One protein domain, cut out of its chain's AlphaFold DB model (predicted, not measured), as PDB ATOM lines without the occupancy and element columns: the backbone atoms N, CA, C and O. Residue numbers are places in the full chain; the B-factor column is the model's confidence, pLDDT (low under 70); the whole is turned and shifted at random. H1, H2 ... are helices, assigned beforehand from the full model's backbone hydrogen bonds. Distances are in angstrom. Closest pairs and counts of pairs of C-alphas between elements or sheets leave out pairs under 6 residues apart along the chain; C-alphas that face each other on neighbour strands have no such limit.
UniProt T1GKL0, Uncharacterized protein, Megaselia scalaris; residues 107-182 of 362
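What this domain is: This is residues 107 to 182 of the 362 residues of an uncharacterized protein of Megaselia scalaris (UniProt T1GKL0). Two long helices, H1 and H2, lie side by side and run opposite ways with a gap between them, and a loose loop, residues 135 to 151, joins them at one end. The whole is a rod of 47 by 20 by 16 A. The printed part has 76 residues with two named helices, H1 then H2, and no named strand; it is all helix, and loose, with a radius of gyration of the C-alphas of 15.5 A.

How they stand to each other: H1, residues 114 to 134, and H2, residues 152 to 181, are near each other, with 11 pairs of C-alphas within 10 A and no pair within 8 A. In H1 and H2 every O i to N i+4 pair is within hydrogen-bond range.

Where its parts are: H1 begins at C-alpha 114 (15.600, -39.263, 39.577) and is 30.6 A long from first to last C-alpha. H2 is 43.3 A long and ends at C-alpha 181 (26.934, -33.589, 22.353).

The domain as a whole: The C-alphas farthest apart, of Ala 136 and Thr 182, are 47.8 A apart. The printed part has no cut. The link from H1 to H2, 17 residues, is long; residues 147 to 152, of which 152 belongs to H2, stand free. The pLDDT is under 70 at residues 107 to 108, 135 to 153 and 182.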
ATOM      1  N   CYS A 107      15.381 -30.829  29.799       60.03
ATOM      2  CA  CYS A 107      16.675 -31.441  29.490       60.03
ATOM      3  C   CYS A 107      17.724 -31.252  30.597       60.03
ATOM      4  O   CYS A 107      18.625 -32.080  30.697       60.03
ATOM      5  N   PHE A 108      17.609 -30.226  31.449       68.25
ATOM      6  CA  PHE A 108      18.593 -29.958  32.508       68.25
ATOM      7  C   PHE A 108      18.579 -30.983  33.652       68.25
ATOM      8  O   PHE A 108      19.612 -31.196  34.271       68.25
ATOM      9  N   MET A 109      17.444 -31.641  33.918       73.00
ATOM     10  CA  MET A 109      17.329 -32.650  34.987       73.00
ATOM     11  C   MET A 109      17.697 -34.069  34.522       73.00
ATOM     12  O   MET A 109      18.059 -34.908  35.346       73.00
ATOM     13  N   LYS A 110      17.652 -34.338  33.207       77.12
ATOM     14  CA  LYS A 110      17.939 -35.652  32.598       77.12
ATOM     15  C   LYS A 110      19.368 -36.216  32.737       77.12
ATOM     16  O   LYS A 110      19.482 -37.433  32.584       77.12
ATOM     17  N   PRO A 111      20.457 -35.452  32.988       79.81
ATOM     18  CA  PRO A 111      21.792 -36.045  33.108       79.81
ATOM     19  C   PRO A 111      21.881 -37.067  34.246       79.81
ATOM     20  O   PRO A 111      22.563 -38.084  34.112       79.81
ATOM     21  N   PHE A 112      21.170 -36.846  35.350       85.81
ATOM     22  CA  PHE A 112      21.083 -37.793  36.457       85.81
ATOM     23  C   PHE A 112      19.723 -38.490  36.505       85.81
ATOM     24  O   PHE A 112      18.699 -37.943  36.106       85.81
ATOM     25  N   GLU A 113      19.719 -39.726  37.005       87.19
ATOM     26  CA  GLU A 113      18.473 -40.432  37.294       87.19
ATOM     27  C   GLU A 113      17.763 -39.779  38.483       87.19
ATOM     28  O   GLU A 113      18.407 -39.232  39.379       87.19
ATOM     29  N   VAL A 114      16.432 -39.877  38.524       89.38
ATOM     30  CA  VAL A 114      15.600 -39.263  39.577       89.38
ATOM     31  C   VAL A 114      16.065 -39.674  40.983       89.38
ATOM     32  O   VAL A 114      16.122 -38.842  41.883       89.38
ATOM     33  N   TRP A 115      16.498 -40.927  41.158       90.38
ATOM     34  CA  TRP A 115      17.039 -41.432  42.423       90.38
ATOM     35  C   TRP A 115      18.320 -40.728  42.882       90.38
ATOM     36  O   TRP A 115      18.510 -40.551  44.080       90.38
ATOM     37  N   VAL A 116      19.179 -40.280  41.962       90.56
ATOM     38  CA  VAL A 116      20.402 -39.533  42.306       90.56
ATOM     39  C   VAL A 116      20.043 -38.148  42.837       90.56
ATOM     40  O   VAL A 116      20.615 -37.723  43.837       90.56
ATOM     41  N   TRP A 117      19.054 -37.474  42.238       90.44
ATOM     42  CA  TRP A 117      18.525 -36.206  42.757       90.44
ATOM     43  C   TRP A 117      17.867 -36.373  44.135       90.44
ATOM     44  O   TRP A 117      18.091 -35.552  45.021       90.44
ATOM     45  N   ILE A 118      17.116 -37.461  44.345       92.88
ATOM     46  CA  ILE A 118      16.533 -37.806  45.652       92.88
ATOM     47  C   ILE A 118      17.635 -38.051  46.694       92.88
ATOM     48  O   ILE A 118      17.555 -37.508  47.793       92.88
ATOM     49  N   LEU A 119      18.688 -38.806  46.361       92.00
ATOM     50  CA  LEU A 119      19.828 -39.040  47.257       92.00
ATOM     51  C   LEU A 119      20.582 -37.747  47.592       92.00
ATOM     52  O   LEU A 119      20.961 -37.555  48.742       92.00
ATOM     53  N   LEU A 120      20.750 -36.844  46.624       91.25
ATOM     54  CA  LEU A 120      21.324 -35.509  46.830       91.25
ATOM     55  C   LEU A 120      20.494 -34.676  47.815       91.25
ATOM     56  O   LEU A 120      21.043 -34.042  48.714       91.25
ATOM     57  N   LEU A 121      19.168 -34.710  47.677       93.19
ATOM     58  CA  LEU A 121      18.240 -34.009  48.563       93.19
ATOM     59  C   LEU A 121      18.234 -34.621  49.975       93.19
ATOM     60  O   LEU A 121      18.297 -33.883  50.956       93.19
ATOM     61  N   ILE A 122      18.250 -35.953  50.093       93.81
ATOM     62  CA  ILE A 122      18.401 -36.658  51.378       93.81
ATOM     63  C   ILE A 122      19.751 -36.326  52.026       93.81
ATOM     64  O   ILE A 122      19.794 -36.083  53.229       93.81
ATOM     65  N   PHE A 123      20.838 -36.264  51.252       90.00
ATOM     66  CA  PHE A 123      22.161 -35.884  51.751       90.00
ATOM     67  C   PHE A 123      22.177 -34.444  52.280       90.00
ATOM     68  O   PHE A 123      22.698 -34.207  53.365       90.00
ATOM     69  N   LEU A 124      21.560 -33.491  51.573       88.25
ATOM     70  CA  LEU A 124      21.430 -32.104  52.038       88.25
ATOM     71  C   LEU A 124      20.589 -32.000  53.325       88.25
ATOM     72  O   LEU A 124      20.966 -31.275  54.246       88.25
ATOM     73  N   ILE A 125      19.489 -32.756  53.430       90.12
ATOM     74  CA  ILE A 125      18.686 -32.835  54.663       90.12
ATOM     75  C   ILE A 125      19.510 -33.445  55.806       90.12
ATOM     76  O   ILE A 125      19.561 -32.881  56.895       90.12
ATOM     77  N   TYR A 126      20.197 -34.562  55.565       89.56
ATOM     78  CA  TYR A 126      21.060 -35.197  56.561       89.56
ATOM     79  C   TYR A 126      22.149 -34.233  57.048       89.56
ATOM     80  O   TYR A 126      22.309 -34.048  58.249       89.56
ATOM     81  N   PHE A 127      22.835 -33.555  56.127       85.12
ATOM     82  CA  PHE A 127      23.913 -32.623  56.440       85.12
ATOM     83  C   PHE A 127      23.426 -31.393  57.223       85.12
ATOM     84  O   PHE A 127      24.064 -31.000  58.196       85.12
ATOM     85  N   THR A 128      22.274 -30.816  56.862       83.00
ATOM     86  CA  THR A 128      21.675 -29.702  57.625       83.00
ATOM     87  C   THR A 128      21.223 -30.128  59.024       83.00
ATOM     88  O   THR A 128      21.418 -29.375  59.977       83.00
ATOM     89  N   ILE A 129      20.708 -31.352  59.193       84.62
ATOM     90  CA  ILE A 129      20.410 -31.925  60.516       84.62
ATOM     91  C   ILE A 129      21.702 -32.160  61.315       84.62
ATOM     92  O   ILE A 129      21.754 -31.804  62.488       84.62
ATOM     93  N   SER A 130      22.754 -32.714  60.702       82.94
ATOM     94  CA  SER A 130      24.050 -32.923  61.361       82.94
ATOM     95  C   SER A 130      24.692 -31.610  61.809       82.94
ATOM     96  O   SER A 130      25.156 -31.541  62.943       82.94
ATOM     97  N   LEU A 131      24.666 -30.562  60.976       77.12
ATOM     98  CA  LEU A 131      25.121 -29.228  61.377       77.12
ATOM     99  C   LEU A 131      24.304 -28.686  62.554       77.12
ATOM    100  O   LEU A 131      24.900 -28.238  63.522       77.12
ATOM    101  N   ARG A 132      22.971 -28.814  62.541       74.75
ATOM    102  CA  ARG A 132      22.091 -28.369  63.642       74.75
ATOM    103  C   ARG A 132      22.292 -29.128  64.967       74.75
ATOM    104  O   ARG A 132      21.866 -28.666  66.019       74.75
ATOM    105  N   ILE A 133      22.889 -30.317  64.936       79.62
ATOM    106  CA  ILE A 133      23.264 -31.054  66.156       79.62
ATOM    107  C   ILE A 133      24.589 -30.518  66.736       79.62
ATOM    108  O   ILE A 133      24.845 -30.687  67.926       79.62
ATOM    109  N   VAL A 134      25.422 -29.868  65.914       75.25
ATOM    110  CA  VAL A 134      26.752 -29.351  66.280       75.25
ATOM    111  C   VAL A 134      26.729 -27.847  66.586       75.25
ATOM    112  O   VAL A 134      27.354 -27.413  67.551       75.25
ATOM    113  N   GLU A 135      26.003 -27.057  65.796       68.94
ATOM    114  CA  GLU A 135      25.775 -25.618  65.969       68.94
ATOM    115  C   GLU A 135      24.335 -25.371  66.474       68.94
ATOM    116  O   GLU A 135      23.417 -26.130  66.170       68.94
ATOM    117  N   ALA A 136      24.149 -24.332  67.296       60.75
ATOM    118  CA  ALA A 136      22.929 -24.063  68.073       60.75
ATOM    119  C   ALA A 136      21.655 -23.832  67.199       60.75
ATOM    120  O   ALA A 136      21.756 -23.659  65.988       60.75
ATOM    121  N   PRO A 137      20.425 -23.850  67.762       60.44
ATOM    122  CA  PRO A 137      19.228 -24.347  67.061       60.44
ATOM    123  C   PRO A 137      18.619 -23.473  65.943       60.44
ATOM    124  O   PRO A 137      17.590 -23.886  65.387       60.44
ATOM    125  N   ASP A 138      19.215 -22.326  65.601       63.34
ATOM    126  CA  ASP A 138      18.657 -21.315  64.690       63.34
ATOM    127  C   ASP A 138      18.895 -21.646  63.207       63.34
ATOM    128  O   ASP A 138      19.913 -21.341  62.590       63.34
ATOM    129  N   LEU A 139      17.874 -22.271  62.621       55.09
ATOM    130  CA  LEU A 139      17.931 -23.029  61.367       55.09
ATOM    131  C   LEU A 139      18.282 -22.233  60.093       55.09
ATOM    132  O   LEU A 139      18.600 -22.845  59.076       55.09
ATOM    133  N   PHE A 140      18.169 -20.902  60.118       55.19
ATOM    134  CA  PHE A 140      18.258 -20.054  58.920       55.19
ATOM    135  C   PHE A 140      19.607 -19.341  58.734       55.19
ATOM    136  O   PHE A 140      19.976 -19.076  57.591       55.19
ATOM    137  N   LEU A 141      20.364 -19.062  59.806       56.16
ATOM    138  CA  LEU A 141      21.661 -18.371  59.688       56.16
ATOM    139  C   LEU A 141      22.776 -19.297  59.173       56.16
ATOM    140  O   LEU A 141      23.586 -18.881  58.344       56.16
ATOM    141  N   CYS A 142      22.794 -20.568  59.593       56.16
ATOM    142  CA  CYS A 142      23.882 -21.511  59.293       56.16
ATOM    143  C   CYS A 142      24.179 -21.716  57.794       56.16
ATOM    144  O   CYS A 142      25.292 -22.099  57.444       56.16
ATOM    145  N   PHE A 143      23.212 -21.483  56.896       53.81
ATOM    146  CA  PHE A 143      23.387 -21.763  55.464       53.81
ATOM    147  C   PHE A 143      24.024 -20.613  54.665       53.81
ATOM    148  O   PHE A 143      24.588 -20.858  53.600       53.81
ATOM    149  N   PHE A 144      23.948 -19.371  55.159       54.00
ATOM    150  CA  PHE A 144      24.465 -18.182  54.462       54.00
ATOM    151  C   PHE A 144      25.421 -17.323  55.298       54.00
ATOM    152  O   PHE A 144      26.169 -16.537  54.722       54.00
ATOM    153  N   GLU A 145      25.434 -17.476  56.624       48.56
ATOM    154  CA  GLU A 145      26.127 -16.566  57.543       48.56
ATOM    155  C   GLU A 145      27.160 -17.276  58.441       48.56
ATOM    156  O   GLU A 145      27.501 -16.794  59.520       48.56
ATOM    157  N   SER A 146      27.721 -18.407  57.985       50.72
ATOM    158  CA  SER A 146      28.813 -19.146  58.649       50.72
ATOM    159  C   SER A 146      30.172 -18.424  58.550       50.72
ATOM    160  O   SER A 146      31.184 -18.927  58.054       50.72
ATOM    161  N   SER A 147      30.194 -17.194  59.060       46.59
ATOM    162  CA  SER A 147      31.322 -16.274  59.029       46.59
ATOM    163  C   SER A 147      32.403 -16.650  60.053       46.59
ATOM    164  O   SER A 147      32.465 -16.136  61.165       46.59
ATOM    165  N   ILE A 148      33.298 -17.556  59.643       53.25
ATOM    166  CA  ILE A 148      34.728 -17.579  60.016       53.25
ATOM    167  C   ILE A 148      35.039 -17.577  61.542       53.25
ATOM    168  O   ILE A 148      36.080 -17.081  61.968       53.25
ATOM    169  N   GLN A 149      34.228 -18.218  62.393       54.28
ATOM    170  CA  GLN A 149      34.578 -18.448  63.813       54.28
ATOM    171  C   GLN A 149      35.132 -19.859  64.099       54.28
ATOM    172  O   GLN A 149      34.579 -20.673  64.823       54.28
ATOM    173  N   ASN A 150      36.311 -20.090  63.515       51.94
ATOM    174  CA  ASN A 150      37.495 -20.769  64.075       51.94
ATOM    175  C   ASN A 150      37.461 -22.129  64.817       51.94
ATOM    176  O   ASN A 150      38.549 -22.603  65.150       51.94
ATOM    177  N   GLU A 151      36.349 -22.849  64.960       64.19
ATOM    178  CA  GLU A 151      36.430 -24.276  65.322       64.19
ATOM    179  C   GLU A 151      36.987 -25.110  64.148       64.19
ATOM    180  O   GLU A 151      36.422 -25.164  63.051       64.19
ATOM    181  N   ILE A 152      38.122 -25.787  64.371       67.06
ATOM    182  CA  ILE A 152      38.810 -26.617  63.358       67.06
ATOM    183  C   ILE A 152      37.897 -27.746  62.849       67.06
ATOM    184  O   ILE A 152      37.955 -28.108  61.673       67.06
ATOM    185  N   LYS A 153      37.011 -28.262  63.712       67.81
ATOM    186  CA  LYS A 153      36.012 -29.283  63.365       67.81
ATOM    187  C   LYS A 153      35.064 -28.799  62.266       67.81
ATOM    188  O   LYS A 153      34.866 -29.509  61.282       67.81
ATOM    189  N   ASN A 154      34.558 -27.573  62.378       71.19
ATOM    190  CA  ASN A 154      33.585 -27.040  61.426       71.19
ATOM    191  C   ASN A 154      34.272 -26.776  60.076       71.19
ATOM    192  O   ASN A 154      33.727 -27.130  59.033       71.19
ATOM    193  N   LYS A 155      35.531 -26.303  60.075       77.00
ATOM    194  CA  LYS A 155      36.345 -26.174  58.845       77.00
ATOM    195  C   LYS A 155      36.481 -27.497  58.079       77.00
ATOM    196  O   LYS A 155      36.393 -27.488  56.853       77.00
ATOM    197  N   PHE A 156      36.651 -28.627  58.770       79.75
ATOM    198  CA  PHE A 156      36.714 -29.946  58.127       79.75
ATOM    199  C   PHE A 156      35.369 -30.359  57.504       79.75
ATOM    200  O   PHE A 156      35.337 -30.820  56.365       79.75
ATOM    201  N   VAL A 157      34.257 -30.124  58.208       79.94
ATOM    202  CA  VAL A 157      32.895 -30.406  57.717       79.94
ATOM    203  C   VAL A 157      32.553 -29.556  56.482       79.94
ATOM    204  O   VAL A 157      32.092 -30.095  55.473       79.94
ATOM    205  N   TYR A 158      32.867 -28.256  56.496       80.00
ATOM    206  CA  TYR A 158      32.708 -27.383  55.325       80.00
ATOM    207  C   TYR A 158      33.622 -27.793  54.154       80.00
ATOM    208  O   TYR A 158      33.185 -27.768  53.003       80.00
ATOM    209  N   MET A 159      34.857 -28.240  54.417       84.44
ATOM    210  CA  MET A 159      35.760 -28.758  53.378       84.44
ATOM    211  C   MET A 159      35.220 -30.041  52.725       84.44
ATOM    212  O   MET A 159      35.310 -30.189  51.505       84.44
ATOM    213  N   GLN A 160      34.622 -30.951  53.503       84.44
ATOM    214  CA  GLN A 160      33.965 -32.147  52.965       84.44
ATOM    215  C   GLN A 160      32.749 -31.797  52.099       84.44
ATOM    216  O   GLN A 160      32.616 -32.343  51.004       84.44
ATOM    217  N   LEU A 161      31.902 -30.855  52.538       85.38
ATOM    218  CA  LEU A 161      30.770 -30.371  51.738       85.38
ATOM    219  C   LEU A 161      31.240 -29.751  50.416       85.38
ATOM    220  O   LEU A 161      30.684 -30.057  49.362       85.38
ATOM    221  N   PHE A 162      32.285 -28.919  50.464       87.56
ATOM    222  CA  PHE A 162      32.872 -28.303  49.276       87.56
ATOM    223  C   PHE A 162      33.398 -29.354  48.292       87.56
ATOM    224  O   PHE A 162      33.064 -29.301  47.110       87.56
ATOM    225  N   LEU A 163      34.160 -30.347  48.768       90.44
ATOM    226  CA  LEU A 163      34.655 -31.447  47.931       90.44
ATOM    227  C   LEU A 163      33.512 -32.269  47.321       90.44
ATOM    228  O   LEU A 163      33.550 -32.577  46.131       90.44
ATOM    229  N   TYR A 164      32.477 -32.587  48.102       89.06
ATOM    230  CA  TYR A 164      31.306 -33.327  47.629       89.06
ATOM    231  C   TYR A 164      30.535 -32.552  46.548       89.06
ATOM    232  O   TYR A 164      30.290 -33.078  45.459       89.06
ATOM    233  N   GLY A 165      30.234 -31.273  46.803       89.81
ATOM    234  CA  GLY A 165      29.593 -30.378  45.840       89.81
ATOM    235  C   GLY A 165      30.422 -30.188  44.568       89.81
ATOM    236  O   GLY A 165      29.876 -30.247  43.468       89.81
ATOM    237  N   PHE A 166      31.746 -30.053  44.696       91.75
ATOM    238  CA  PHE A 166      32.668 -29.964  43.564       91.75
ATOM    239  C   PHE A 166      32.660 -31.240  42.709       91.75
ATOM    240  O   PHE A 166      32.555 -31.150  41.485       91.75
ATOM    241  N   ILE A 167      32.721 -32.428  43.321       93.38
ATOM    242  CA  ILE A 167      32.673 -33.712  42.601       93.38
ATOM    243  C   ILE A 167      31.344 -33.860  41.848       93.38
ATOM    244  O   ILE A 167      31.345 -34.179  40.657       93.38
ATOM    245  N   ILE A 168      30.217 -33.573  42.504       91.31
ATOM    246  CA  ILE A 168      28.883 -33.640  41.890       91.31
ATOM    247  C   ILE A 168      28.731 -32.642  40.751       91.31
ATOM    248  O   ILE A 168      28.228 -33.014  39.693       91.31
ATOM    249  N   TRP A 169      29.178 -31.399  40.936       92.25
ATOM    250  CA  TRP A 169      29.099 -30.373  39.901       92.25
ATOM    251  C   TRP A 169      29.906 -30.761  38.660       92.25
ATOM    252  O   TRP A 169      29.393 -30.673  37.545       92.25
ATOM    253  N   ASN A 170      31.132 -31.261  38.839       94.31
ATOM    254  CA  ASN A 170      31.958 -31.732  37.726       94.31
ATOM    255  C   ASN A 170      31.337 -32.951  37.028       94.31
ATOM    256  O   ASN A 170      31.257 -32.969  35.800       94.31
ATOM    257  N   LEU A 171      30.832 -33.933  37.784       93.00
ATOM    258  CA  LEU A 171      30.159 -35.108  37.220       93.00
ATOM    259  C   LEU A 171      28.882 -34.722  36.457       93.00
ATOM    260  O   LEU A 171      28.638 -35.232  35.363       93.00
ATOM    261  N   HIS A 172      28.090 -33.797  37.005       91.69
ATOM    262  CA  HIS A 172      26.893 -33.264  36.362       91.69
ATOM    263  C   HIS A 172      27.244 -32.511  35.078       91.69
ATOM    264  O   HIS A 172      26.657 -32.784  34.039       91.69
ATOM    265  N   SER A 173      28.227 -31.608  35.129       91.75
ATOM    266  CA  SER A 173      28.677 -30.815  33.981       91.75
ATOM    267  C   SER A 173      29.222 -31.700  32.854       91.75
ATOM    268  O   SER A 173      28.790 -31.576  31.709       91.75
ATOM    269  N   ALA A 174      30.076 -32.679  33.178       91.88
ATOM    270  CA  ALA A 174      30.593 -33.641  32.206       91.88
ATOM    271  C   ALA A 174      29.468 -34.480  31.572       91.88
ATOM    272  O   ALA A 174      29.435 -34.661  30.353       91.88
ATOM    273  N   LYS A 175      28.507 -34.953  32.379       89.06
ATOM    274  CA  LYS A 175      27.388 -35.766  31.890       89.06
ATOM    275  C   LYS A 175      26.348 -34.948  31.120       89.06
ATOM    276  O   LYS A 175      25.804 -35.454  30.144       89.06
ATOM    277  N   LEU A 176      26.117 -33.687  31.489       87.25
ATOM    278  CA  LEU A 176      25.291 -32.736  30.742       87.25
ATOM    279  C   LEU A 176      25.944 -32.386  29.402       87.25
ATOM    280  O   LEU A 176      25.272 -32.451  28.379       87.25
ATOM    281  N   SER A 177      27.250 -32.097  29.381       86.19
ATOM    282  CA  SER A 177      27.996 -31.883  28.138       86.19
ATOM    283  C   SER A 177      27.894 -33.108  27.233       86.19
ATOM    284  O   SER A 177      27.514 -32.973  26.076       86.19
ATOM    285  N   SER A 178      28.132 -34.310  27.770       84.94
ATOM    286  CA  SER A 178      27.954 -35.567  27.035       84.94
ATOM    287  C   SER A 178      26.517 -35.755  26.533       84.94
ATOM    288  O   SER A 178      26.334 -36.200  25.405       84.94
ATOM    289  N   TYR A 179      25.496 -35.377  27.309       80.62
ATOM    290  CA  TYR A 179      24.088 -35.453  26.900       80.62
ATOM    291  C   TYR A 179      23.711 -34.440  25.804       80.62
ATOM    292  O   TYR A 179      22.824 -34.714  25.002       80.62
ATOM    293  N   LEU A 180      24.380 -33.285  25.758       77.50
ATOM    294  CA  LEU A 180      24.183 -32.258  24.730       77.50
ATOM    295  C   LEU A 180      24.954 -32.563  23.436       77.50
ATOM    296  O   LEU A 180      24.469 -32.233  22.357       77.50
ATOM    297  N   THR A 181      26.134 -33.192  23.525       76.94
ATOM    298  CA  THR A 181      26.934 -33.589  22.353       76.94
ATOM    299  C   THR A 181      26.510 -34.932  21.771       76.94
ATOM    300  O   THR A 181      26.617 -35.140  20.566       76.94
ATOM    301  N   THR A 182      26.050 -35.866  22.608       69.00
ATOM    302  CA  THR A 182      25.533 -37.152  22.132       69.00
ATOM    303  C   THR A 182      24.121 -36.927  21.608       69.00
ATOM    304  O   THR A 182      23.278 -36.444  22.364       69.00
TER     305      THR A 182